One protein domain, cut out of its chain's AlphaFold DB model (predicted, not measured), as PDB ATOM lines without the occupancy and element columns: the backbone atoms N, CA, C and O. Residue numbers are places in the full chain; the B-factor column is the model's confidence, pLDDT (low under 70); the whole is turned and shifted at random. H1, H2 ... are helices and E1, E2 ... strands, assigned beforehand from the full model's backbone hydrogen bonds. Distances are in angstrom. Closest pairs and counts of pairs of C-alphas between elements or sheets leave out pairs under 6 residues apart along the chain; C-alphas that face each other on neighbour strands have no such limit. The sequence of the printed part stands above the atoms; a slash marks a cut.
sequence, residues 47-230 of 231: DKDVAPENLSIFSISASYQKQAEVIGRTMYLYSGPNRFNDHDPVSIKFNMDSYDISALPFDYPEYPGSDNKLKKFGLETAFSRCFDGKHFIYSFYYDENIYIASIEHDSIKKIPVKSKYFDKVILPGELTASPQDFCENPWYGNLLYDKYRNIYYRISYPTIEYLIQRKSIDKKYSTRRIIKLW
ATOM      1  N   ASP A  47     162.719 158.433  90.326       75.00
ATOM      2  CA  ASP A  47     162.792 159.522  91.303       75.00
ATOM      3  C   ASP A  47     162.944 160.900  90.628       75.00
ATOM      4  O   ASP A  47     162.860 161.928  91.290       75.00
ATOM      5  N   LYS A  48     163.188 160.926  89.306       57.34
ATOM      6  CA  LYS A  48     163.579 162.123  88.538       57.34
ATOM      7  C   LYS A  48     162.479 162.707  87.638       57.34
ATOM      8  O   LYS A  48     162.687 163.788  87.090       57.34
ATOM      9  N   ASP A  49     161.336 162.040  87.489       54.28
ATOM     10  CA  ASP A  49     160.313 162.427  86.507       54.28
ATOM     11  C   ASP A  49     159.312 163.432  87.087       54.28
ATOM     12  O   ASP A  49     158.818 163.259  88.191       54.28
ATOM     13  N   VAL A  50     159.016 164.487  86.324       46.47
ATOM     14  CA  VAL A  50     158.599 165.856  86.719       46.47
ATOM     15  C   VAL A  50     157.189 165.996  87.357       46.47
ATOM     16  O   VAL A  50     156.600 167.071  87.374       46.47
ATOM     17  N   ALA A  51     156.665 164.947  87.992       51.16
ATOM     18  CA  ALA A  51     155.682 165.073  89.078       51.16
ATOM     19  C   ALA A  51     155.986 164.108  90.259       51.16
ATOM     20  O   ALA A  51     155.094 163.383  90.712       51.16
ATOM     21  N   PRO A  52     157.242 164.021  90.755       50.09
ATOM     22  CA  PRO A  52     157.740 162.865  91.510       50.09
ATOM     23  C   PRO A  52     157.492 162.928  93.022       50.09
ATOM     24  O   PRO A  52     157.863 161.995  93.742       50.09
ATOM     25  N   GLU A  53     156.873 163.998  93.524       51.88
ATOM     26  CA  GLU A  53     156.667 164.208  94.966       51.88
ATOM     27  C   GLU A  53     155.634 163.218  95.532       51.88
ATOM     28  O   GLU A  53     155.715 162.807  96.691       51.88
ATOM     29  N   ASN A  54     154.729 162.737  94.672       57.25
ATOM     30  CA  ASN A  54     153.524 162.035  95.097       57.25
ATOM     31  C   ASN A  54     153.521 160.522  94.813       57.25
ATOM     32  O   ASN A  54     152.746 159.797  95.434       57.25
ATOM     33  N   LEU A  55     154.390 160.010  93.934       69.25
ATOM     34  CA  LEU A  55     154.396 158.583  93.591       69.25
ATOM     35  C   LEU A  55     155.151 157.749  94.634       69.25
ATOM     36  O   LEU A  55     156.336 157.968  94.907       69.25
ATOM     37  N   SER A  56     154.472 156.752  95.202       71.31
ATOM     38  CA  SER A  56     155.088 155.815  96.145       71.31
ATOM     39  C   SER A  56     155.730 154.623  95.437       71.31
ATOM     40  O   SER A  56     155.451 154.312  94.281       71.31
ATOM     41  N   ILE A  57     156.575 153.904  96.177       74.62
ATOM     42  CA  ILE A  57     157.142 152.628  95.742       74.62
ATOM     43  C   ILE A  57     156.011 151.635  95.449       74.62
ATOM     44  O   ILE A  57     154.999 151.586  96.156       74.62
ATOM     45  N   PHE A  58     156.199 150.826  94.414       74.38
ATOM     46  CA  PHE A  58     155.239 149.824  93.987       74.38
ATOM     47  C   PHE A  58     155.864 148.435  93.904       74.38
ATOM     48  O   PHE A  58     157.075 148.253  93.953       74.38
ATOM     49  N   SER A  59     155.002 147.428  93.818       71.12
ATOM     50  CA  SER A  59     155.365 146.016  93.743       71.12
ATOM     51  C   SER A  59     154.611 145.364  92.592       71.12
ATOM     52  O   SER A  59     153.533 145.810  92.206       71.12
ATOM     53  N   ILE A  60     155.147 144.272  92.059       77.19
ATOM     54  CA  ILE A  60     154.417 143.421  91.120       77.19
ATOM     55  C   ILE A  60     154.128 142.109  91.841       77.19
ATOM     56  O   ILE A  60     154.852 141.125  91.701       77.19
ATOM     57  N   SER A  61     153.098 142.121  92.688       69.69
ATOM     58  CA  SER A  61     152.803 140.999  93.581       69.69
ATOM     59  C   SER A  61     151.545 140.232  93.185       69.69
ATOM     60  O   SER A  61     150.472 140.795  92.946       69.69
ATOM     61  N   ALA A  62     151.664 138.905  93.231       62.47
ATOM     62  CA  ALA A  62     150.535 137.992  93.144       62.47
ATOM     63  C   ALA A  62     149.734 137.888  94.460       62.47
ATOM     64  O   ALA A  62     148.572 137.491  94.412       62.47
ATOM     65  N   SER A  63     150.303 138.256  95.621       60.00
ATOM     66  CA  SER A  63     149.663 138.048  96.938       60.00
ATOM     67  C   SER A  63     148.353 138.825  97.106       60.00
ATOM     68  O   SER A  63     147.398 138.310  97.683       60.00
ATOM     69  N   TYR A  64     148.297 140.028  96.538       63.62
ATOM     70  CA  TYR A  64     147.111 140.885  96.493       63.62
ATOM     71  C   TYR A  64     146.494 140.964  95.089       63.62
ATOM     72  O   TYR A  64     145.679 141.836  94.833       63.62
ATOM     73  N   GLN A  65     146.927 140.114  94.149       76.38
ATOM     74  CA  GLN A  65     146.556 140.208  92.731       76.38
ATOM     75  C   GLN A  65     146.651 141.634  92.188       76.38
ATOM     76  O   GLN A  65     145.682 142.214  91.712       76.38
ATOM     77  N   LYS A  66     147.847 142.211  92.295       82.75
ATOM     78  CA  LYS A  66     148.181 143.520  91.727       82.75
ATOM     79  C   LYS A  66     149.239 143.335  90.657       82.75
ATOM     80  O   LYS A  66     150.323 143.911  90.720       82.75
ATOM     81  N   GLN A  67     148.959 142.423  89.733       84.50
ATOM     82  CA  GLN A  67     149.890 142.136  88.656       84.50
ATOM     83  C   GLN A  67     150.021 143.367  87.752       84.50
ATOM     84  O   GLN A  67     149.102 144.191  87.635       84.50
ATOM     85  N   ALA A  68     151.200 143.494  87.152       90.50
ATOM     86  CA  ALA A  68     151.400 144.416  86.055       90.50
ATOM     87  C   ALA A  68     150.511 143.971  84.892       90.50
ATOM     88  O   ALA A  68     150.473 142.783  84.572       90.50
ATOM     89  N   GLU A  69     149.821 144.920  84.275       93.56
ATOM     90  CA  GLU A  69     149.113 144.689  83.018       93.56
ATOM     91  C   GLU A  69     149.890 145.390  81.909       93.56
ATOM     92  O   GLU A  69     150.323 146.525  82.103       93.56
ATOM     93  N   VAL A  70     150.088 144.744  80.762       94.94
ATOM     94  CA  VAL A  70     150.807 145.355  79.635       94.94
ATOM     95  C   VAL A  70     149.895 145.432  78.427       94.94
ATOM     96  O   VAL A  70     149.450 144.415  77.903       94.94
ATOM     97  N   ILE A  71     149.678 146.656  77.953       95.38
ATOM     98  CA  ILE A  71     148.903 146.947  76.749       95.38
ATOM     99  C   ILE A  71     149.853 147.627  75.762       95.38
ATOM    100  O   ILE A  71     150.326 148.740  75.995       95.38
ATOM    101  N   GLY A  72     150.189 146.930  74.674       94.81
ATOM    102  CA  GLY A  72     151.215 147.387  73.735       94.81
ATOM    103  C   GLY A  72     152.592 147.490  74.400       94.81
ATOM    104  O   GLY A  72     153.153 146.485  74.833       94.81
ATOM    105  N   ARG A  73     153.141 148.710  74.467       94.44
ATOM    106  CA  ARG A  73     154.433 149.032  75.106       94.44
ATOM    107  C   ARG A  73     154.275 149.805  76.418       94.44
ATOM    108  O   ARG A  73     155.242 150.353  76.937       94.44
ATOM    109  N   THR A  74     153.066 149.827  76.973       95.88
ATOM    110  CA  THR A  74     152.764 150.497  78.238       95.88
ATOM    111  C   THR A  74     152.429 149.470  79.307       95.88
ATOM    112  O   THR A  74     151.517 148.659  79.148       95.88
ATOM    113  N   MET A  75     153.165 149.528  80.412       94.50
ATOM    114  CA  MET A  75     152.929 148.734  81.608       94.50
ATOM    115  C   MET A  75     152.144 149.550  82.631       94.50
ATOM    116  O   MET A  75     152.537 150.653  82.999       94.50
ATOM    117  N   TYR A  76     151.051 148.981  83.117       93.94
ATOM    118  CA  TYR A  76     150.195 149.559  84.137       93.94
ATOM    119  C   TYR A  76     150.542 148.937  85.479       93.94
ATOM    120  O   TYR A  76     150.343 147.739  85.709       93.94
ATOM    121  N   LEU A  77     151.028 149.759  86.395       89.88
ATOM    122  CA  LEU A  77     151.432 149.352  87.739       89.88
ATOM    123  C   LEU A  77     150.530 150.042  88.755       89.88
ATOM    124  O   LEU A  77     149.884 151.038  88.432       89.88
ATOM    125  N   TYR A  78     150.417 149.481  89.955       88.94
ATOM    126  CA  TYR A  78     149.806 150.236  91.042       88.94
ATOM    127  C   TYR A  78     150.833 151.225  91.604       88.94
ATOM    128  O   TYR A  78     152.021 150.946  91.521       88.94
ATOM    129  N   SER A  79     150.403 152.337  92.190       86.50
ATOM    130  CA  SER A  79     151.247 153.208  93.018       86.50
ATOM    131  C   SER A  79     150.820 153.059  94.470       86.50
ATOM    132  O   SER A  79     149.631 152.928  94.754       86.50
ATOM    133  N   GLY A  80     151.773 152.980  95.399       84.44
ATOM    134  CA  GLY A  80     151.445 152.907  96.824       84.44
ATOM    135  C   GLY A  80     150.705 154.170  97.302       84.44
ATOM    136  O   GLY A  80     151.031 155.263  96.840       84.44
ATOM    137  N   PRO A  81     149.754 154.034  98.237       86.44
ATOM    138  CA  PRO A  81     149.017 155.168  98.784       86.44
ATOM    139  C   PRO A  81     149.931 156.113  99.568       86.44
ATOM    140  O   PRO A  81     150.916 155.700 100.198       86.44
ATOM    141  N   ASN A  82     149.576 157.387  99.545       86.38
ATOM    142  CA  ASN A  82     150.194 158.452 100.305       86.38
ATOM    143  C   ASN A  82     149.150 159.528 100.641       86.38
ATOM    144  O   ASN A  82     148.976 160.508  99.921       86.38
ATOM    145  N   ARG A  83     148.529 159.376 101.815       85.62
ATOM    146  CA  ARG A  83     147.466 160.243 102.360       85.62
ATOM    147  C   ARG A  83     147.889 161.701 102.598       85.62
ATOM    148  O   ARG A  83     147.054 162.536 102.954       85.62
ATOM    149  N   PHE A  84     149.185 162.001 102.493       84.88
ATOM    150  CA  PHE A  84     149.717 163.359 102.625       84.88
ATOM    151  C   PHE A  84     149.671 164.145 101.318       84.88
ATOM    152  O   PHE A  84     149.813 165.363 101.358       84.88
ATOM    153  N   ASN A  85     149.459 163.468 100.193       81.88
ATOM    154  CA  ASN A  85     149.303 164.126  98.912       81.88
ATOM    155  C   ASN A  85     147.858 164.590  98.725       81.88
ATOM    156  O   ASN A  85     146.924 163.935  99.186       81.88
ATOM    157  N   ASP A  86     147.680 165.671  97.969       81.75
ATOM    158  CA  ASP A  86     146.355 166.085  97.492       81.75
ATOM    159  C   ASP A  86     145.840 165.168  96.370       81.75
ATOM    160  O   ASP A  86     144.638 164.959  96.246       81.75
ATOM    161  N   HIS A  87     146.759 164.608  95.575       85.38
ATOM    162  CA  HIS A  87     146.494 163.617  94.532       85.38
ATOM    163  C   HIS A  87     147.264 162.333  94.868       85.38
ATOM    164  O   HIS A  87     148.501 162.336  94.912       85.38
ATOM    165  N   ASP A  88     146.534 161.253  95.139       86.19
ATOM    166  CA  ASP A  88     147.058 159.958  95.578       86.19
ATOM    167  C   ASP A  88     146.677 158.858  94.573       86.19
ATOM    168  O   ASP A  88     145.753 158.072  94.818       86.19
ATOM    169  N   PRO A  89     147.358 158.805  93.413       89.75
ATOM    170  CA  PRO A  89     146.954 157.948  92.311       89.75
ATOM    171  C   PRO A  89     147.144 156.470  92.661       89.75
ATOM    172  O   PRO A  89     148.221 156.029  93.073       89.75
ATOM    173  N   VAL A  90     146.119 155.654  92.399       90.62
ATOM    174  CA  VAL A  90     146.163 154.195  92.614       90.62
ATOM    175  C   VAL A  90     147.068 153.509  91.599       90.62
ATOM    176  O   VAL A  90     147.571 152.412  91.852       90.62
ATOM    177  N   SER A  91     147.241 154.095  90.413       90.81
ATOM    178  CA  SER A  91     147.953 153.471  89.296       90.81
ATOM    179  C   SER A  91     148.794 154.447  88.491       90.81
ATOM    180  O   SER A  91     148.548 155.649  88.464       90.81
ATOM    181  N   ILE A  92     149.794 153.893  87.817       89.56
ATOM    182  CA  ILE A  92     150.710 154.609  86.935       89.56
ATOM    183  C   ILE A  92     150.830 153.877  85.598       89.56
ATOM    184  O   ILE A  92     150.578 152.669  85.507       89.56
ATOM    185  N   LYS A  93     151.286 154.606  84.584       92.00
ATOM    186  CA  LYS A  93     151.798 154.066  83.326       92.00
ATOM    187  C   LYS A  93     153.319 154.125  83.344       92.00
ATOM    188  O   LYS A  93     153.882 155.140  83.737       92.00
ATOM    189  N   PHE A  94     153.954 153.057  82.885       91.19
ATOM    190  CA  PHE A  94     155.381 152.969  82.596       91.19
ATOM    191  C   PHE A  94     155.553 152.617  81.119       91.19
ATOM    192  O   PHE A  94     155.079 151.569  80.665       91.19
ATOM    193  N   ASN A  95     156.196 153.491  80.349       92.19
ATOM    194  CA  ASN A  95     156.535 153.211  78.961       92.19
ATOM    195  C   ASN A  95     157.752 152.278  78.917       92.19
ATOM    196  O   ASN A  95     158.817 152.608  79.419       92.19
ATOM    197  N   MET A  96     157.610 151.104  78.313       91.62
ATOM    198  CA  MET A  96     158.657 150.079  78.317       91.62
ATOM    199  C   MET A  96     159.783 150.333  77.300       91.62
ATOM    200  O   MET A  96     160.745 149.564  77.293       91.62
ATOM    201  N   ASP A  97     159.655 151.354  76.446       91.00
ATOM    202  CA  ASP A  97     160.661 151.755  75.454       91.00
ATOM    203  C   ASP A  97     161.403 153.029  75.878       91.00
ATOM    204  O   ASP A  97     162.631 153.064  75.817       91.00
ATOM    205  N   SER A  98     160.672 154.063  76.314       89.50
ATOM    206  CA  SER A  98     161.261 155.332  76.775       89.50
ATOM    207  C   SER A  98     161.592 155.353  78.265       89.50
ATOM    208  O   SER A  98     162.421 156.152  78.687       89.50
ATOM    209  N   TYR A  99     160.983 154.454  79.045       85.69
ATOM    210  CA  TYR A  99     161.084 154.373  80.507       85.69
ATOM    211  C   TYR A  99     160.413 155.510  81.274       85.69
ATOM    212  O   TYR A  99     160.558 155.581  82.493       85.69
ATOM    213  N   ASP A 100     159.613 156.328  80.590       86.31
ATOM    214  CA  ASP A 100     158.833 157.388  81.222       86.31
ATOM    215  C   ASP A 100     157.741 156.811  82.130       86.31
ATOM    216  O   ASP A 100     157.050 155.846  81.768       86.31
ATOM    217  N   ILE A 101     157.537 157.453  83.282       86.25
ATOM    218  CA  ILE A 101     156.434 157.164  84.203       86.25
ATOM    219  C   ILE A 101     155.469 158.345  84.294       86.25
ATOM    220  O   ILE A 101     155.873 159.499  84.410       86.25
ATOM    221  N   SER A 102     154.168 158.048  84.299       87.19
ATOM    222  CA  SER A 102     153.111 159.035  84.541       87.19
ATOM    223  C   SER A 102     152.015 158.478  85.448       87.19
ATOM    224  O   SER A 102     151.579 157.338  85.260       87.19
ATOM    225  N   ALA A 103     151.514 159.293  86.376       88.06
ATOM    226  CA  ALA A 103     150.323 158.981  87.164       88.06
ATOM    227  C   ALA A 103     149.070 158.850  86.284       88.06
ATOM    228  O   ALA A 103     148.943 159.519  85.258       88.06
ATOM    229  N   LEU A 104     148.148 157.984  86.700       91.75
ATOM    230  CA  LEU A 104     146.786 157.927  86.175       91.75
ATOM    231  C   LEU A 104     145.839 158.673  87.130       91.75
ATOM    232  O   LEU A 104     146.058 158.620  88.336       91.75
ATOM    233  N   PRO A 105     144.772 159.314  86.628       92.38
ATOM    234  CA  PRO A 105     143.960 160.258  87.404       92.38
ATOM    235  C   PRO A 105     143.051 159.631  88.478       92.38
ATOM    236  O   PRO A 105     142.372 160.364  89.190       92.38
ATOM    237  N   PHE A 106     142.987 158.301  88.600       93.81
ATOM    238  CA  PHE A 106     142.163 157.653  89.623       93.81
ATOM    239  C   PHE A 106     142.895 157.563  90.960       93.81
ATOM    240  O   PHE A 106     143.839 156.779  91.101       93.81
ATOM    241  N   ASP A 107     142.400 158.321  91.936       92.44
ATOM    242  CA  ASP A 107     142.912 158.347  93.304       92.44
ATOM    243  C   ASP A 107     142.379 157.220  94.187       92.44
ATOM    244  O   ASP A 107     141.329 156.622  93.920       92.44
ATOM    245  N   TYR A 108     143.125 156.917  95.253       91.62
ATOM    246  CA  TYR A 108     142.674 155.994  96.289       91.62
ATOM    247  C   TYR A 108     141.302 156.442  96.815       91.62
ATOM    248  O   TYR A 108     141.135 157.599  97.198       91.62
ATOM    249  N   PRO A 109     140.291 155.553  96.824       91.25
ATOM    250  CA  PRO A 109     138.953 155.945  97.222       91.25
ATOM    251  C   PRO A 109     138.881 156.205  98.724       91.25
ATOM    252  O   PRO A 109     139.433 155.452  99.528       91.25
ATOM    253  N   GLU A 110     138.098 157.209  99.098       86.50
ATOM    254  CA  GLU A 110     137.707 157.423 100.485       86.50
ATOM    255  C   GLU A 110     136.552 156.485 100.866       86.50
ATOM    256  O   GLU A 110     135.509 156.415 100.203       86.50
ATOM    257  N   TYR A 111     136.734 155.751 101.959       82.06
ATOM    258  CA  TYR A 111     135.711 154.944 102.612       82.06
ATOM    259  C   TYR A 111     135.839 155.099 104.136       82.06
ATOM    260  O   TYR A 111     136.890 155.509 104.622       82.06
ATOM    261  N   PRO A 112     134.783 154.819 104.925       80.81
ATOM    262  CA  PRO A 112     134.786 155.111 106.358       80.81
ATOM    263  C   PRO A 112     136.035 154.586 107.087       80.81
ATOM    264  O   PRO A 112     136.264 153.378 107.145       80.81
ATOM    265  N   GLY A 113     136.826 155.511 107.641       74.19
ATOM    266  CA  GLY A 113     138.067 155.240 108.372       74.19
ATOM    267  C   GLY A 113     139.345 155.161 107.523       74.19
ATOM    268  O   GLY A 113     140.414 154.916 108.086       74.19
ATOM    269  N   SER A 114     139.278 155.366 106.201       77.44
ATOM    270  CA  SER A 114     140.461 155.430 105.323       77.44
ATOM    271  C   SER A 114     141.123 156.814 105.270       77.44
ATOM    272  O   SER A 114     142.251 156.926 104.800       77.44
ATOM    273  N   ASP A 115     140.463 157.855 105.776       75.44
ATOM    274  CA  ASP A 115     140.857 159.273 105.741       75.44
ATOM    275  C   ASP A 115     141.828 159.687 106.869       75.44
ATOM    276  O   ASP A 115     142.097 160.865 107.107       75.44
ATOM    277  N   ASN A 116     142.404 158.716 107.576       77.88
ATOM    278  CA  ASN A 116     143.293 158.972 108.702       77.88
ATOM    279  C   ASN A 116     144.669 159.514 108.260       77.88
ATOM    280  O   ASN A 116     145.551 158.756 107.851       77.88
ATOM    281  N   LYS A 117     144.907 160.816 108.448       81.69
ATOM    282  CA  LYS A 117     146.191 161.477 108.147       81.69
ATOM    283  C   LYS A 117     147.246 161.394 109.265       81.69
ATOM    284  O   LYS A 117     148.242 162.105 109.212       81.69
ATOM    285  N   LEU A 118     147.097 160.526 110.273       84.88
ATOM    286  CA  LEU A 118     148.157 160.299 111.277       84.88
ATOM    287  C   LEU A 118     149.367 159.531 110.717       84.88
ATOM    288  O   LEU A 118     150.429 159.508 111.335       84.88
ATOM    289  N   LYS A 119     149.218 158.876 109.563       84.38
ATOM    290  CA  LYS A 119     150.274 158.104 108.901       84.38
ATOM    291  C   LYS A 119     150.159 158.216 107.386       84.38
ATOM    292  O   LYS A 119     149.083 158.492 106.865       84.38
ATOM    293  N   LYS A 120     151.267 157.931 106.697       83.62
ATOM    294  CA  LYS A 120     151.371 158.008 105.233       83.62
ATOM    295  C   LYS A 120     150.351 157.111 104.522       83.62
ATOM    296  O   LYS A 120     149.810 157.504 103.502       83.62
ATOM    297  N   PHE A 121     150.111 155.912 105.049       84.56
ATOM    298  CA  PHE A 121     149.182 154.948 104.468       84.56
ATOM    299  C   PHE A 121     148.706 153.902 105.475       84.56
ATOM    300  O   PHE A 121     149.296 153.715 106.543       84.56
ATOM    301  N   GLY A 122     147.685 153.140 105.100       86.12
ATOM    302  CA  GLY A 122     147.184 152.016 105.870       86.12
ATOM    303  C   GLY A 122     146.539 150.913 105.049       86.12
ATOM    304  O   GLY A 122     147.165 150.337 104.156       86.12
ATOM    305  N   LEU A 123     145.322 150.530 105.431       87.81
ATOM    306  CA  LEU A 123     144.652 149.340 104.901       87.81
ATOM    307  C   LEU A 123     144.109 149.507 103.474       87.81
ATOM    308  O   LEU A 123     143.743 148.516 102.854       87.81
ATOM    309  N   GLU A 124     144.141 150.711 102.911       87.19
ATOM    310  CA  GLU A 124     143.942 150.987 101.484       87.19
ATOM    311  C   GLU A 124     145.028 150.353 100.607       87.19
ATOM    312  O   GLU A 124     144.795 150.073  99.435       87.19
ATOM    313  N   THR A 125     146.180 149.987 101.185       85.56
ATOM    314  CA  THR A 125     147.144 149.098 100.520       85.56
ATOM    315  C   THR A 125     146.587 147.691 100.286       85.56
ATOM    316  O   THR A 125     147.143 146.951  99.478       85.56
ATOM    317  N   ALA A 126     145.508 147.284 100.950       89.38
ATOM    318  CA  ALA A 126     144.898 145.973 100.790       89.38
ATOM    319  C   ALA A 126     143.773 146.049  99.744       89.38
ATOM    320  O   ALA A 126     142.618 146.365 100.031       89.38
ATOM    321  N   PHE A 127     144.135 145.780  98.493       92.81
ATOM    322  CA  PHE A 127     143.205 145.729  97.369       92.81
ATOM    323  C   PHE A 127     143.723 144.783  96.297       92.81
ATOM    324  O   PHE A 127     144.912 144.478  96.260       92.81
ATOM    325  N   SER A 128     142.847 144.384  95.388       94.12
ATOM    326  CA  SER A 128     143.210 143.648  94.179       94.12
ATOM    327  C   SER A 128     142.773 144.384  92.927       94.12
ATOM    328  O   SER A 128     141.771 145.108  92.961       94.12
ATOM    329  N   ARG A 129     143.480 144.141  91.824       93.81
ATOM    330  CA  ARG A 129     143.169 144.700  90.511       93.81
ATOM    331  C   ARG A 129     143.238 143.622  89.435       93.81
ATOM    332  O   ARG A 129     144.209 142.875  89.369       93.81
ATOM    333  N   CYS A 130     142.265 143.602  88.535       94.06
ATOM    334  CA  CYS A 130     142.356 142.824  87.300       94.06
ATOM    335  C   CYS A 130     142.015 143.683  86.080       94.06
ATOM    336  O   CYS A 130     141.390 144.734  86.215       94.06
ATOM    337  N   PHE A 131     142.403 143.212  84.899       95.25
ATOM    338  CA  PHE A 131     142.033 143.801  83.617       95.25
ATOM    339  C   PHE A 131     141.132 142.828  82.852       95.25
ATOM    340  O   PHE A 131     141.453 141.642  82.741       95.25
ATOM    341  N   ASP A 132     139.992 143.308  82.354       95.38
ATOM    342  CA  ASP A 132     139.012 142.467  81.645       95.38
ATOM    343  C   ASP A 132     139.205 142.428  80.116       95.38
ATOM    344  O   ASP A 132     138.475 141.734  79.403       95.38
ATOM    345  N   GLY A 133     140.212 143.154  79.617       95.19
ATOM    346  CA  GLY A 133     140.447 143.415  78.195       95.19
ATOM    347  C   GLY A 133     139.987 144.804  77.737       95.19
ATOM    348  O   GLY A 133     140.358 145.235  76.648       95.19
ATOM    349  N   LYS A 134     139.191 145.509  78.549       96.38
ATOM    350  CA  LYS A 134     138.623 146.838  78.260       96.38
ATOM    351  C   LYS A 134     138.739 147.810  79.437       96.38
ATOM    352  O   LYS A 134     138.889 149.007  79.220       96.38
ATOM    353  N   HIS A 135     138.679 147.304  80.661       97.56
ATOM    354  CA  HIS A 135     138.628 148.071  81.894       97.56
ATOM    355  C   HIS A 135     139.550 147.476  82.949       97.56
ATOM    356  O   HIS A 135     139.749 146.259  83.018       97.56
ATOM    357  N   PHE A 136     140.046 148.342  83.827       97.50
ATOM    358  CA  PHE A 136     140.650 147.940  85.088       97.50
ATOM    359  C   PHE A 136     139.579 147.873  86.174       97.50
ATOM    360  O   PHE A 136     138.806 148.811  86.351       97.50
ATOM    361  N   ILE A 137     139.531 146.769  86.916       97.31
ATOM    362  CA  ILE A 137     138.586 146.570  88.014       97.31
ATOM    363  C   ILE A 137     139.372 146.554  89.316       97.31
ATOM    364  O   ILE A 137     140.224 145.689  89.514       97.31
ATOM    365  N   TYR A 138     139.051 147.479  90.214       96.31
ATOM    366  CA  TYR A 138     139.637 147.595  91.545       96.31
ATOM    367  C   TYR A 138     138.657 147.109  92.607       96.31
ATOM    368  O   TYR A 138     137.486 147.493  92.619       96.31
ATOM    369  N   SER A 139     139.154 146.291  93.532       95.69
ATOM    370  CA  SER A 139     138.420 145.834  94.711       95.69
ATOM    371  C   SER A 139     139.266 146.066  95.953       95.69
ATOM    372  O   SER A 139     140.195 145.302  96.225       95.69
ATOM    373  N   PHE A 140     138.920 147.102  96.713       95.00
ATOM    374  CA  PHE A 140     139.500 147.377  98.024       95.00
ATOM    375  C   PHE A 140     138.887 146.446  99.066       95.00
ATOM    376  O   PHE A 140     137.698 146.120  99.010       95.00
ATOM    377  N   TYR A 141     139.713 145.968  99.992       93.69
ATOM    378  CA  TYR A 141     139.325 144.896 100.909       93.69
ATOM    379  C   TYR A 141     138.292 145.345 101.946       93.69
ATOM    380  O   TYR A 141     137.456 144.555 102.378       93.69
ATOM    381  N   TYR A 142     138.309 146.629 102.290       93.62
ATOM    382  CA  TYR A 142     137.416 147.239 103.273       93.62
ATOM    383  C   TYR A 142     136.420 148.223 102.647       93.62
ATOM    384  O   TYR A 142     135.848 149.050 103.348       93.62
ATOM    385  N   ASP A 143     136.179 148.112 101.338       94.44
ATOM    386  CA  ASP A 143     135.123 148.843 100.641       94.44
ATOM    387  C   ASP A 143     134.096 147.850 100.085       94.44
ATOM    388  O   ASP A 143     134.432 146.817  99.507       94.44
ATOM    389  N   GLU A 144     132.814 148.152 100.240       95.12
ATOM    390  CA  GLU A 144     131.728 147.333  99.697       95.12
ATOM    391  C   GLU A 144     131.536 147.513  98.192       95.12
ATOM    392  O   GLU A 144     130.835 146.727  97.549       95.12
ATOM    393  N   ASN A 145     132.189 148.514  97.613       95.88
ATOM    394  CA  ASN A 145     132.139 148.808  96.196       95.88
ATOM    395  C   ASN A 145     133.352 148.240  95.456       95.88
ATOM    396  O   ASN A 145     134.421 148.024  96.029       95.88
ATOM    397  N   ILE A 146     133.172 148.024  94.159       97.12
ATOM    398  CA  ILE A 146     134.266 147.900  93.197       97.12
ATOM    399  C   ILE A 146     134.287 149.140  92.305       97.12
ATOM    400  O   ILE A 146     133.266 149.818  92.146       97.12
ATOM    401  N   TYR A 147     135.437 149.400  91.695       97.88
ATOM    402  CA  TYR A 147     135.641 150.525  90.787       97.88
ATOM    403  C   TYR A 147     136.061 149.989  89.427       97.88
ATOM    404  O   TYR A 147     137.024 149.234  89.334       97.88
ATOM    405  N   ILE A 148     135.321 150.355  88.386       98.25
ATOM    406  CA  ILE A 148     135.612 150.002  86.998       98.25
ATOM    407  C   ILE A 148     136.166 151.248  86.323       98.25
ATOM    408  O   ILE A 148     135.449 152.238  86.188       98.25
ATOM    409  N   ALA A 149     137.428 151.193  85.924       98.25
ATOM    410  CA  ALA A 149     138.138 152.279  85.280       98.25
ATOM    411  C   ALA A 149     138.351 151.996  83.793       98.25
ATOM    412  O   ALA A 149     138.656 150.862  83.411       98.25
ATOM    413  N   SER A 150     138.240 153.028  82.957       98.12
ATOM    414  CA  SER A 150     138.791 153.005  81.598       98.12
ATOM    415  C   SER A 150     140.307 152.744  81.631       98.12
ATOM    416  O   SER A 150     140.952 152.871  82.673       98.12
ATOM    417  N   ILE A 151     140.904 152.394  80.487       97.38
ATOM    418  CA  ILE A 151     142.362 152.189  80.380       97.38
ATOM    419  C   ILE A 151     143.131 153.435  80.854       97.38
ATOM    420  O   ILE A 151     144.062 153.322  81.652       97.38
ATOM    421  N   GLU A 152     142.680 154.624  80.457       96.50
ATOM    422  CA  GLU A 152     143.278 155.907  80.856       96.50
ATOM    423  C   GLU A 152     142.814 156.403  82.232       96.50
ATOM    424  O   GLU A 152     143.289 157.429  82.704       96.50
ATOM    425  N   HIS A 153     141.914 155.669  82.897       95.88
ATOM    426  CA  HIS A 153     141.348 155.998  84.210       95.88
ATOM    427  C   HIS A 153     140.650 157.367  84.295       95.88
ATOM    428  O   HIS A 153     140.320 157.828  85.383       95.88
ATOM    429  N   ASP A 154     140.366 157.996  83.159       95.19
ATOM    430  CA  ASP A 154     139.600 159.239  83.033       95.19
ATOM    431  C   ASP A 154     138.090 159.048  83.271       95.19
ATOM    432  O   ASP A 154     137.347 160.011  83.458       95.19
ATOM    433  N   SER A 155     137.630 157.796  83.300       97.12
ATOM    434  CA  SER A 155     136.258 157.418  83.608       97.12
ATOM    435  C   SER A 155     136.245 156.297  84.636       97.12
ATOM    436  O   SER A 155     136.795 155.222  84.393       97.12
ATOM    437  N   ILE A 156     135.586 156.546  85.771       97.81
ATOM    438  CA  ILE A 156     135.483 155.608  86.889       97.81
ATOM    439  C   ILE A 156     134.013 155.370  87.226       97.81
ATOM    440  O   ILE A 156     133.275 156.290  87.578       97.81
ATOM    441  N   LYS A 157     133.589 154.108  87.170       98.00
ATOM    442  CA  LYS A 157     132.263 153.668  87.602       98.00
ATOM    443  C   LYS A 157     132.366 152.892  88.911       98.00
ATOM    444  O   LYS A 157     132.972 151.826  88.963       98.00
ATOM    445  N   LYS A 158     131.708 153.396  89.954       97.50
ATOM    446  CA  LYS A 158     131.579 152.738  91.261       97.50
ATOM    447  C   LYS A 158     130.342 151.837  91.281       97.50
ATOM    448  O   LYS A 158     129.255 152.284  90.915       97.50
ATOM    449  N   ILE A 159     130.493 150.577  91.691       96.75
ATOM    450  CA  ILE A 159     129.391 149.602  91.751       96.75
ATOM    451  C   ILE A 159     129.372 148.914  93.121       96.75
ATOM    452  O   ILE A 159     130.399 148.356  93.515       96.75
ATOM    453  N   PRO A 160     128.229 148.880  93.833       96.00
ATOM    454  CA  PRO A 160     128.108 148.128  95.075       96.00
ATOM    455  C   PRO A 160     128.110 146.622  94.795       96.00
ATOM    456  O   PRO A 160     127.306 146.115  94.014       96.00
ATOM    457  N   VAL A 161     129.002 145.891  95.462       95.31
ATOM    458  CA  VAL A 161     129.172 144.443  95.298       95.31
ATOM    459  C   VAL A 161     129.272 143.812  96.680       95.31
ATOM    460  O   VAL A 161     130.349 143.427  97.146       95.31
ATOM    461  N   LYS A 162     128.117 143.757  97.350       95.12
ATOM    462  CA  LYS A 162     128.012 143.309  98.736       95.12
ATOM    463  C   LYS A 162     127.992 141.789  98.856       95.12
ATOM    464  O   LYS A 162     127.342 141.090  98.078       95.12
ATOM    465  N   SER A 163     128.675 141.279  99.874       94.31
ATOM    466  CA  SER A 163     128.485 139.909 100.336       94.31
ATOM    467  C   SER A 163     127.098 139.758 100.955       94.31
ATOM    468  O   SER A 163     126.629 140.637 101.664       94.31
ATOM    469  N   LYS A 164     126.461 138.605 100.751       92.88
ATOM    470  CA  LYS A 164     125.235 138.226 101.475       92.88
ATOM    471  C   LYS A 164     125.506 137.571 102.836       92.88
ATOM    472  O   LYS A 164     124.578 137.095 103.477       92.88
ATOM    473  N   TYR A 165     126.780 137.420 103.204       90.69
ATOM    474  CA  TYR A 165     127.212 136.667 104.388       90.69
ATOM    475  C   TYR A 165     127.608 137.560 105.571       90.69
ATOM    476  O   TYR A 165     128.004 137.034 106.607       90.69
ATOM    477  N   PHE A 166     127.538 138.880 105.411       92.75
ATOM    478  CA  PHE A 166     127.720 139.873 106.465       92.75
ATOM    479  C   PHE A 166     127.037 141.179 106.045       92.75
ATOM    480  O   PHE A 166     126.931 141.450 104.849       92.75
ATOM    481  N   ASP A 167     126.599 141.983 107.013       91.94
ATOM    482  CA  ASP A 167     125.847 143.216 106.738       91.94
ATOM    483  C   ASP A 167     126.739 144.375 106.286       91.94
ATOM    484  O   ASP A 167     126.333 145.198 105.466       91.94
ATOM    485  N   LYS A 168     127.949 144.443 106.850       92.75
ATOM    486  CA  LYS A 168     128.954 145.459 106.546       92.75
ATOM    487  C   LYS A 168     130.360 144.921 106.750       92.75
ATOM    488  O   LYS A 168     130.580 144.052 107.595       92.75
ATOM    489  N   VAL A 169     131.308 145.483 106.013       92.88
ATOM    490  CA  VAL A 169     132.735 145.349 106.331       92.88
ATOM    491  C   VAL A 169     133.066 146.092 107.623       92.88
ATOM    492  O   VAL A 169     132.434 147.098 107.955       92.88
ATOM    493  N   ILE A 170     134.067 145.602 108.350       91.44
ATOM    494  CA  ILE A 170     134.600 146.274 109.536       91.44
ATOM    495  C   ILE A 170     136.075 146.548 109.276       91.44
ATOM    496  O   ILE A 170     136.864 145.616 109.153       91.44
ATOM    497  N   LEU A 171     136.427 147.830 109.176       90.12
ATOM    498  CA  LEU A 171     137.808 148.293 109.086       90.12
ATOM    499  C   LEU A 171     138.417 148.307 110.498       90.12
ATOM    500  O   LEU A 171     137.948 149.082 111.337       90.12
ATOM    501  N   PRO A 172     139.437 147.482 110.796       89.44
ATOM    502  CA  PRO A 172     140.092 147.508 112.096       89.44
ATOM    503  C   PRO A 172     140.794 148.847 112.344       89.44
ATOM    504  O   PRO A 172     141.393 149.428 111.436       89.44
ATOM    505  N   GLY A 173     140.744 149.327 113.589       87.38
ATOM    506  CA  GLY A 173     141.408 150.565 113.992       87.38
ATOM    507  C   GLY A 173     142.921 150.477 113.803       87.38
ATOM    508  O   GLY A 173     143.582 149.604 114.349       87.38
ATOM    509  N   GLU A 174     143.506 151.397 113.047       80.94
ATOM    510  CA  GLU A 174     144.874 151.223 112.544       80.94
ATOM    511  C   GLU A 174     145.977 151.245 113.614       80.94
ATOM    512  O   GLU A 174     147.071 150.747 113.361       80.94
ATOM    513  N   LEU A 175     145.701 151.838 114.779       83.12
ATOM    514  CA  LEU A 175     146.625 151.937 115.918       83.12
ATOM    515  C   LEU A 175     146.180 151.100 117.125       83.12
ATOM    516  O   LEU A 175     146.923 150.978 118.095       83.12
ATOM    517  N   THR A 176     144.959 150.569 117.090       88.19
ATOM    518  CA  THR A 176     144.300 149.939 118.242       88.19
ATOM    519  C   THR A 176     143.874 148.501 117.973       88.19
ATOM    520  O   THR A 176     143.590 147.777 118.924       88.19
ATOM    521  N   ALA A 177     143.833 148.077 116.708       89.19
ATOM    522  CA  ALA A 177     143.454 146.730 116.325       89.19
ATOM    523  C   ALA A 177     144.495 145.700 116.767       89.19
ATOM    524  O   ALA A 177     145.705 145.870 116.606       89.19
ATOM    525  N   SER A 178     143.984 144.585 117.263       91.44
ATOM    526  CA  SER A 178     144.728 143.363 117.517       91.44
ATOM    527  C   SER A 178     144.867 142.524 116.238       91.44
ATOM    528  O   SER A 178     144.069 142.662 115.307       91.44
ATOM    529  N   PRO A 179     145.829 141.586 116.164       87.19
ATOM    530  CA  PRO A 179     145.884 140.597 115.085       87.19
ATOM    531  C   PRO A 179     144.576 139.805 114.895       87.19
ATOM    532  O   PRO A 179     144.259 139.401 113.775       87.19
ATOM    533  N   GLN A 180     143.811 139.599 115.972       87.50
ATOM    534  CA  GLN A 180     142.512 138.932 115.958       87.50
ATOM    535  C   GLN A 180     141.484 139.740 115.167       87.50
ATOM    536  O   GLN A 180     140.778 139.158 114.351       87.50
ATOM    537  N   ASP A 181     141.469 141.068 115.300       90.50
ATOM    538  CA  ASP A 181     140.546 141.930 114.555       90.50
ATOM    539  C   ASP A 181     140.697 141.760 113.039       90.50
ATOM    540  O   ASP A 181     139.706 141.743 112.318       90.50
ATOM    541  N   PHE A 182     141.918 141.576 112.532       87.38
ATOM    542  CA  PHE A 182     142.160 141.326 111.103       87.38
ATOM    543  C   PHE A 182     141.709 139.932 110.646       87.38
ATOM    544  O   PHE A 182     141.398 139.723 109.472       87.38
ATOM    545  N   CYS A 183     141.700 138.965 111.564       86.12
ATOM    546  CA  CYS A 183     141.317 137.587 111.277       86.12
ATOM    547  C   CYS A 183     139.806 137.364 111.393       86.12
ATOM    548  O   CYS A 183     139.252 136.566 110.640       86.12
ATOM    549  N   GLU A 184     139.158 138.023 112.354       89.44
ATOM    550  CA  GLU A 184     137.793 137.720 112.781       89.44
ATOM    551  C   GLU A 184     136.747 138.664 112.203       89.44
ATOM    552  O   GLU A 184     135.605 138.236 112.035       89.44
ATOM    553  N   ASN A 185     137.112 139.906 111.879       92.62
ATOM    554  CA  ASN A 185     136.183 140.865 111.291       92.62
ATOM    555  C   ASN A 185     135.858 140.531 109.828       92.62
ATOM    556  O   ASN A 185     136.663 139.903 109.139       92.62
ATOM    557  N   PRO A 186     134.688 140.957 109.318       94.00
ATOM    558  CA  PRO A 186     134.315 140.739 107.931       94.00
ATOM    559  C   PRO A 186     135.000 141.722 106.966       94.00
ATOM    560  O   PRO A 186     134.984 142.936 107.182       94.00
ATOM    561  N   TRP A 187     135.544 141.200 105.863       93.88
ATOM    562  CA  TRP A 187     136.203 141.972 104.794       93.88
ATOM    563  C   TRP A 187     136.203 141.217 103.448       93.88
ATOM    564  O   TRP A 187     135.813 140.048 103.362       93.88
ATOM    565  N   TYR A 188     136.615 141.872 102.361       94.50
ATOM    566  CA  TYR A 188     136.747 141.278 101.023       94.50
ATOM    567  C   TYR A 188     138.195 140.951 100.685       94.50
ATOM    568  O   TYR A 188     139.084 141.740 100.936       94.50
ATOM    569  N   GLY A 189     138.437 139.825 100.027       92.38
ATOM    570  CA  GLY A 189     139.739 139.499  99.461       92.38
ATOM    571  C   GLY A 189     139.886 139.895  97.998       92.38
ATOM    572  O   GLY A 189     139.197 140.769  97.471       92.38
ATOM    573  N   ASN A 190     140.778 139.155  97.343       93.06
ATOM    574  CA  ASN A 190     141.056 139.276  95.922       93.06
ATOM    575  C   ASN A 190     139.792 139.189  95.047       93.06
ATOM    576  O   ASN A 190     138.880 138.392  95.307       93.06
ATOM    577  N   LEU A 191     139.809 139.972  93.971       94.12
ATOM    578  CA  LEU A 191     138.890 139.929  92.848       94.12
ATOM    579  C   LEU A 191     139.609 139.351  91.625       94.12
ATOM    580  O   LEU A 191     140.629 139.865  91.174       94.12
ATOM    581  N   LEU A 192     139.042 138.273  91.098       93.50
ATOM    582  CA  LEU A 192     139.544 137.505  89.969       93.50
ATOM    583  C   LEU A 192     138.633 137.708  88.769       93.50
ATOM    584  O   LEU A 192     137.418 137.573  88.902       93.50
ATOM    585  N   TYR A 193     139.217 137.906  87.594       94.44
ATOM    586  CA  TYR A 193     138.499 137.802  86.331       94.44
ATOM    587  C   TYR A 193     138.787 136.453  85.661       94.44
ATOM    588  O   TYR A 193     139.939 136.101  85.403       94.44
ATOM    589  N   ASP A 194     137.734 135.685  85.387       94.88
ATOM    590  CA  ASP A 194     137.795 134.441  84.619       94.88
ATOM    591  C   ASP A 194     137.417 134.729  83.168       94.88
ATOM    592  O   ASP A 194     136.246 134.680  82.784       94.88
ATOM    593  N   LYS A 195     138.438 135.013  82.354       93.31
ATOM    594  CA  LYS A 195     138.291 135.342  80.929       93.31
ATOM    595  C   LYS A 195     137.630 134.245  80.089       93.31
ATOM    596  O   LYS A 195     137.102 134.540  79.025       93.31
ATOM    597  N   TYR A 196     137.662 132.986  80.532       95.81
ATOM    598  CA  TYR A 196     137.081 131.873  79.772       95.81
ATOM    599  C   TYR A 196     135.570 131.781  79.960       95.81
ATOM    600  O   TYR A 196     134.863 131.283  79.089       95.81
ATOM    601  N   ARG A 197     135.082 132.246  81.111       96.69
ATOM    602  CA  ARG A 197     133.656 132.275  81.445       96.69
ATOM    603  C   ARG A 197     133.056 133.673  81.385       96.69
ATOM    604  O   ARG A 197     131.842 133.785  81.492       96.69
ATOM    605  N   ASN A 198     133.892 134.697  81.224       95.00
ATOM    606  CA  ASN A 198     133.516 136.105  81.271       95.00
ATOM    607  C   ASN A 198     132.788 136.472  82.578       95.00
ATOM    608  O   ASN A 198     131.715 137.066  82.561       95.00
ATOM    609  N   ILE A 199     133.351 136.065  83.721       96.00
ATOM    610  CA  ILE A 199     132.771 136.323  85.049       96.00
ATOM    611  C   ILE A 199     133.830 136.776  86.047       96.00
ATOM    612  O   ILE A 199     135.018 136.470  85.903       96.00
ATOM    613  N   TYR A 200     133.373 137.439  87.106       95.81
ATOM    614  CA  TYR A 200     134.220 137.888  88.201       95.81
ATOM    615  C   TYR A 200     133.963 137.078  89.468       95.81
ATOM    616  O   TYR A 200     132.825 136.738  89.806       95.81
ATOM    617  N   TYR A 201     135.032 136.818  90.211       95.38
ATOM    618  CA  TYR A 201     134.959 136.237  91.540       95.38
ATOM    619  C   TYR A 201     135.555 137.193  92.559       95.38
ATOM    620  O   TYR A 201     136.753 137.453  92.520       95.38
ATOM    621  N   ARG A 202     134.746 137.673  93.505       95.12
ATOM    622  CA  ARG A 202     135.225 138.464  94.646       95.12
ATOM    623  C   ARG A 202     135.195 137.588  95.886       95.12
ATOM    624  O   ARG A 202     134.153 137.037  96.241       95.12
ATOM    625  N   ILE A 203     136.340 137.404  96.525       93.94
ATOM    626  CA  ILE A 203     136.422 136.586  97.737       93.94
ATOM    627  C   ILE A 203     135.880 137.405  98.911       93.94
ATOM    628  O   ILE A 203     136.162 138.592  99.022       93.94
ATOM    629  N   SER A 204     135.108 136.778  99.795       93.94
ATOM    630  CA  SER A 204     134.580 137.417 101.004       93.94
ATOM    631  C   SER A 204     134.950 136.605 102.239       93.94
ATOM    632  O   SER A 204     134.760 135.386 102.244       93.94
ATOM    633  N   TYR A 205     135.392 137.281 103.290       92.25
ATOM    634  CA  TYR A 205     135.683 136.706 104.596       92.25
ATOM    635  C   TYR A 205     134.597 137.174 105.571       92.25
ATOM    636  O   TYR A 205     134.569 138.353 105.896       92.25
ATOM    637  N   PRO A 206     133.636 136.316 105.957       91.69
ATOM    638  CA  PRO A 206     132.636 136.652 106.968       91.69
ATOM    639  C   PRO A 206     133.206 136.523 108.386       91.69
ATOM    640  O   PRO A 206     134.229 135.866 108.585       91.69
ATOM    641  N   THR A 207     132.494 137.076 109.370       87.06
ATOM    642  CA  THR A 207     132.884 137.018 110.783       87.06
ATOM    643  C   THR A 207     133.084 135.580 111.275       87.06
ATOM    644  O   THR A 207     132.244 134.706 111.028       87.06
ATOM    645  N   ILE A 208     134.172 135.321 112.010       73.25
ATOM    646  CA  ILE A 208     134.522 133.966 112.478       73.25
ATOM    647  C   ILE A 208     133.533 133.415 113.521       73.25
ATOM    648  O   ILE A 208     133.338 132.203 113.582       73.25
ATOM    649  N   GLU A 209     132.829 134.252 114.284       59.47
ATOM    650  CA  GLU A 209     131.852 133.784 115.282       59.47
ATOM    651  C   GLU A 209     130.696 132.980 114.644       59.47
ATOM    652  O   GLU A 209     130.233 131.974 115.193       59.47
ATOM    653  N   TYR A 210     130.351 133.294 113.389       49.72
ATOM    654  CA  TYR A 210     129.415 132.516 112.568       49.72
ATOM    655  C   TYR A 210     129.938 131.103 112.227       49.72
ATOM    656  O   TYR A 210     129.165 130.167 112.009       49.72
ATOM    657  N   LEU A 211     131.262 130.906 112.207       45.62
ATOM    658  CA  LEU A 211     131.893 129.592 112.042       45.62
ATOM    659  C   LEU A 211     131.943 128.804 113.358       45.62
ATOM    660  O   LEU A 211     131.996 127.575 113.312       45.62
ATOM    661  N   ILE A 212     131.906 129.467 114.519       45.09
ATOM    662  CA  ILE A 212     131.921 128.805 115.832       45.09
ATOM    663  C   ILE A 212     130.541 128.227 116.174       45.09
ATOM    664  O   ILE A 212     130.473 127.078 116.604       45.09
ATOM    665  N   GLN A 213     129.437 128.919 115.860       42.47
ATOM    666  CA  GLN A 213     128.088 128.347 116.037       42.47
ATOM    667  C   GLN A 213     127.804 127.141 115.125       42.47
ATOM    668  O   GLN A 213     126.981 126.295 115.466       42.47
ATOM    669  N   ARG A 214     128.510 127.007 113.992       42.97
ATOM    670  CA  ARG A 214     128.457 125.797 113.155       42.97
ATOM    671  C   ARG A 214     129.417 124.694 113.593       42.97
ATOM    672  O   ARG A 214     129.191 123.554 113.222       42.97
ATOM    673  N   LYS A 215     130.447 124.981 114.395       39.28
ATOM    674  CA  LYS A 215     131.449 123.987 114.835       39.28
ATOM    675  C   LYS A 215     130.957 123.002 115.902       39.28
ATOM    676  O   LYS A 215     131.694 122.071 116.221       39.28
ATOM    677  N   SER A 216     129.735 123.143 116.419       37.34
ATOM    678  CA  SER A 216     129.058 122.055 117.143       37.34
ATOM    679  C   SER A 216     128.507 120.969 116.204       37.34
ATOM    680  O   SER A 216     128.098 119.914 116.679       37.34
ATOM    681  N   ILE A 217     128.559 121.179 114.881       42.69
ATOM    682  CA  ILE A 217     128.229 120.187 113.855       42.69
ATOM    683  C   ILE A 217     129.388 120.157 112.841       42.69
ATOM    684  O   ILE A 217     129.533 121.030 111.996       42.69
ATOM    685  N   ASP A 218     130.229 119.132 112.958       37.97
ATOM    686  CA  ASP A 218     131.381 118.800 112.108       37.97
ATOM    687  C   ASP A 218     132.672 119.632 112.242       37.97
ATOM    688  O   ASP A 218     132.881 120.701 111.665       37.97
ATOM    689  N   LYS A 219     133.654 119.002 112.905       38.03
ATOM    690  CA  LYS A 219     135.086 119.274 112.741       38.03
ATOM    691  C   LYS A 219     135.519 118.947 111.304       38.03
ATOM    692  O   LYS A 219     136.035 117.864 111.045       38.03
ATOM    693  N   LYS A 220     135.392 119.898 110.379       36.06
ATOM    694  CA  LYS A 220     136.201 119.943 109.151       36.06
ATOM    695  C   LYS A 220     136.629 121.380 108.851       36.06
ATOM    696  O   LYS A 220     135.928 122.342 109.133       36.06
ATOM    697  N   TYR A 221     137.859 121.483 108.370       37.22
ATOM    698  CA  TYR A 221     138.685 122.671 108.190       37.22
ATOM    699  C   TYR A 221     138.005 123.881 107.522       37.22
ATOM    700  O   TYR A 221     137.079 123.746 106.731       37.22
ATOM    701  N   SER A 222     138.556 125.064 107.828       37.81
ATOM    702  CA  SER A 222     138.302 126.371 107.202       37.81
ATOM    703  C   SER A 222     138.018 126.275 105.696       37.81
ATOM    704  O   SER A 222     138.921 126.060 104.888       37.81
ATOM    705  N   THR A 223     136.755 126.446 105.304       37.31
ATOM    706  CA  THR A 223     136.371 126.561 103.892       37.31
ATOM    707  C   THR A 223     136.293 128.025 103.481       37.31
ATOM    708  O   THR A 223     135.337 128.722 103.822       37.31
ATOM    709  N   ARG A 224     137.284 128.457 102.694       43.78
ATOM    710  CA  ARG A 224     137.242 129.662 101.851       43.78
ATOM    711  C   ARG A 224     136.032 129.566 100.914       43.78
ATOM    712  O   ARG A 224     135.815 128.508 100.323       43.78
ATOM    713  N   ARG A 225     135.244 130.633 100.761       47.00
ATOM    714  CA  ARG A 225     134.102 130.652  99.830       47.00
ATOM    715  C   ARG A 225     134.279 131.741  98.780       47.00
ATOM    716  O   ARG A 225     134.514 132.901  99.097       47.00
ATOM    717  N   ILE A 226     134.173 131.322  97.526       40.16
ATOM    718  CA  ILE A 226     134.240 132.168  96.340       40.16
ATOM    719  C   ILE A 226     132.817 132.665  96.049       40.16
ATOM    720  O   ILE A 226     131.905 131.845  95.914       40.16
ATOM    721  N   ILE A 227     132.607 133.982  95.961       43.97
ATOM    722  CA  ILE A 227     131.344 134.547  95.466       43.97
ATOM    723  C   ILE A 227     131.444 134.670  93.943       43.97
ATOM    724  O   ILE A 227     132.373 135.289  93.432       43.97
ATOM    725  N   LYS A 228     130.482 134.081  93.223       34.97
ATOM    726  CA  LYS A 228     130.293 134.265  91.778       34.97
ATOM    727  C   LYS A 228     129.487 135.542  91.546       34.97
ATOM    728  O   LYS A 228     128.384 135.656  92.078       34.97
ATOM    729  N   LEU A 229     130.019 136.475  90.765       41.94
ATOM    730  CA  LEU A 229     129.363 137.743  90.458       41.94
ATOM    731  C   LEU A 229     129.019 137.794  88.961       41.94
ATOM    732  O   LEU A 229     129.848 138.195  88.152       41.94
ATOM    733  N   TRP A 230     127.779 137.388  88.658       39.84
ATOM    734  CA  TRP A 230     127.007 137.636  87.420       39.84
ATOM    735  C   TRP A 230     127.534 137.056  86.089       39.84
ATOM    736  O   TRP A 230     128.623 136.494  86.033       39.84
TER     737      TRP A 230
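This is residues 47 to 230 of the 231 residues of the protein "DUF4221 domain-containing protein" of Parabacteroides sp. AM58-2XD (UniProt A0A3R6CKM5). With little regular structure, this is a sandwich of two antiparallel sheets, E5-E6-E7-E8 and E9-E10-E11, only partly face to face, with a third, E1-E2-E3-E4, beside the E5 edge. Residues 212 to 221 stick out. The 184 printed residues, 67 in two named helices and eleven strands, are mostly strand and compact: radius of gyration of the C-alphas 17.8 A, spans 61 by 44 by 25 A.

Find C-alpha 69 at (149.113, 144.689, 83.018), where E1 (69 to 71) begins; next come E2 (74 to 78), E3 (91 to 95), E4 (101 to 103), E5 (127 to 131), E6 (136 to 140), E7 (145 to 149), E8 (156 to 160), H1 (179 to 184), E9 (187 to 194, 21.6 A), E10 (199 to 205), H2 (209 to 214) and E11 (226 to 229), which ends with C-alpha 229 at (129.363, 137.743, 90.458).

E1-E4 and E5-E8 are meanders, each strand the antiparallel neighbour of the one before; see N 128 and O 139, 2.9 A, between E5 and E6. The closest C-alphas of E5 and E9, Ser 128 and Asn 190, are 5.2 A apart. H1 and H2 are not on the sheets; in H1 every O i to N i+4 pair is within hydrogen-bond range, in H2 1 of 2.

The printed part has no cut; links E2 to E3, E4 to E5, E8 to H1 and H2 to E11 are long. The pLDDT is under 70 at 48 to 55, 61 to 64 and 209 to 230.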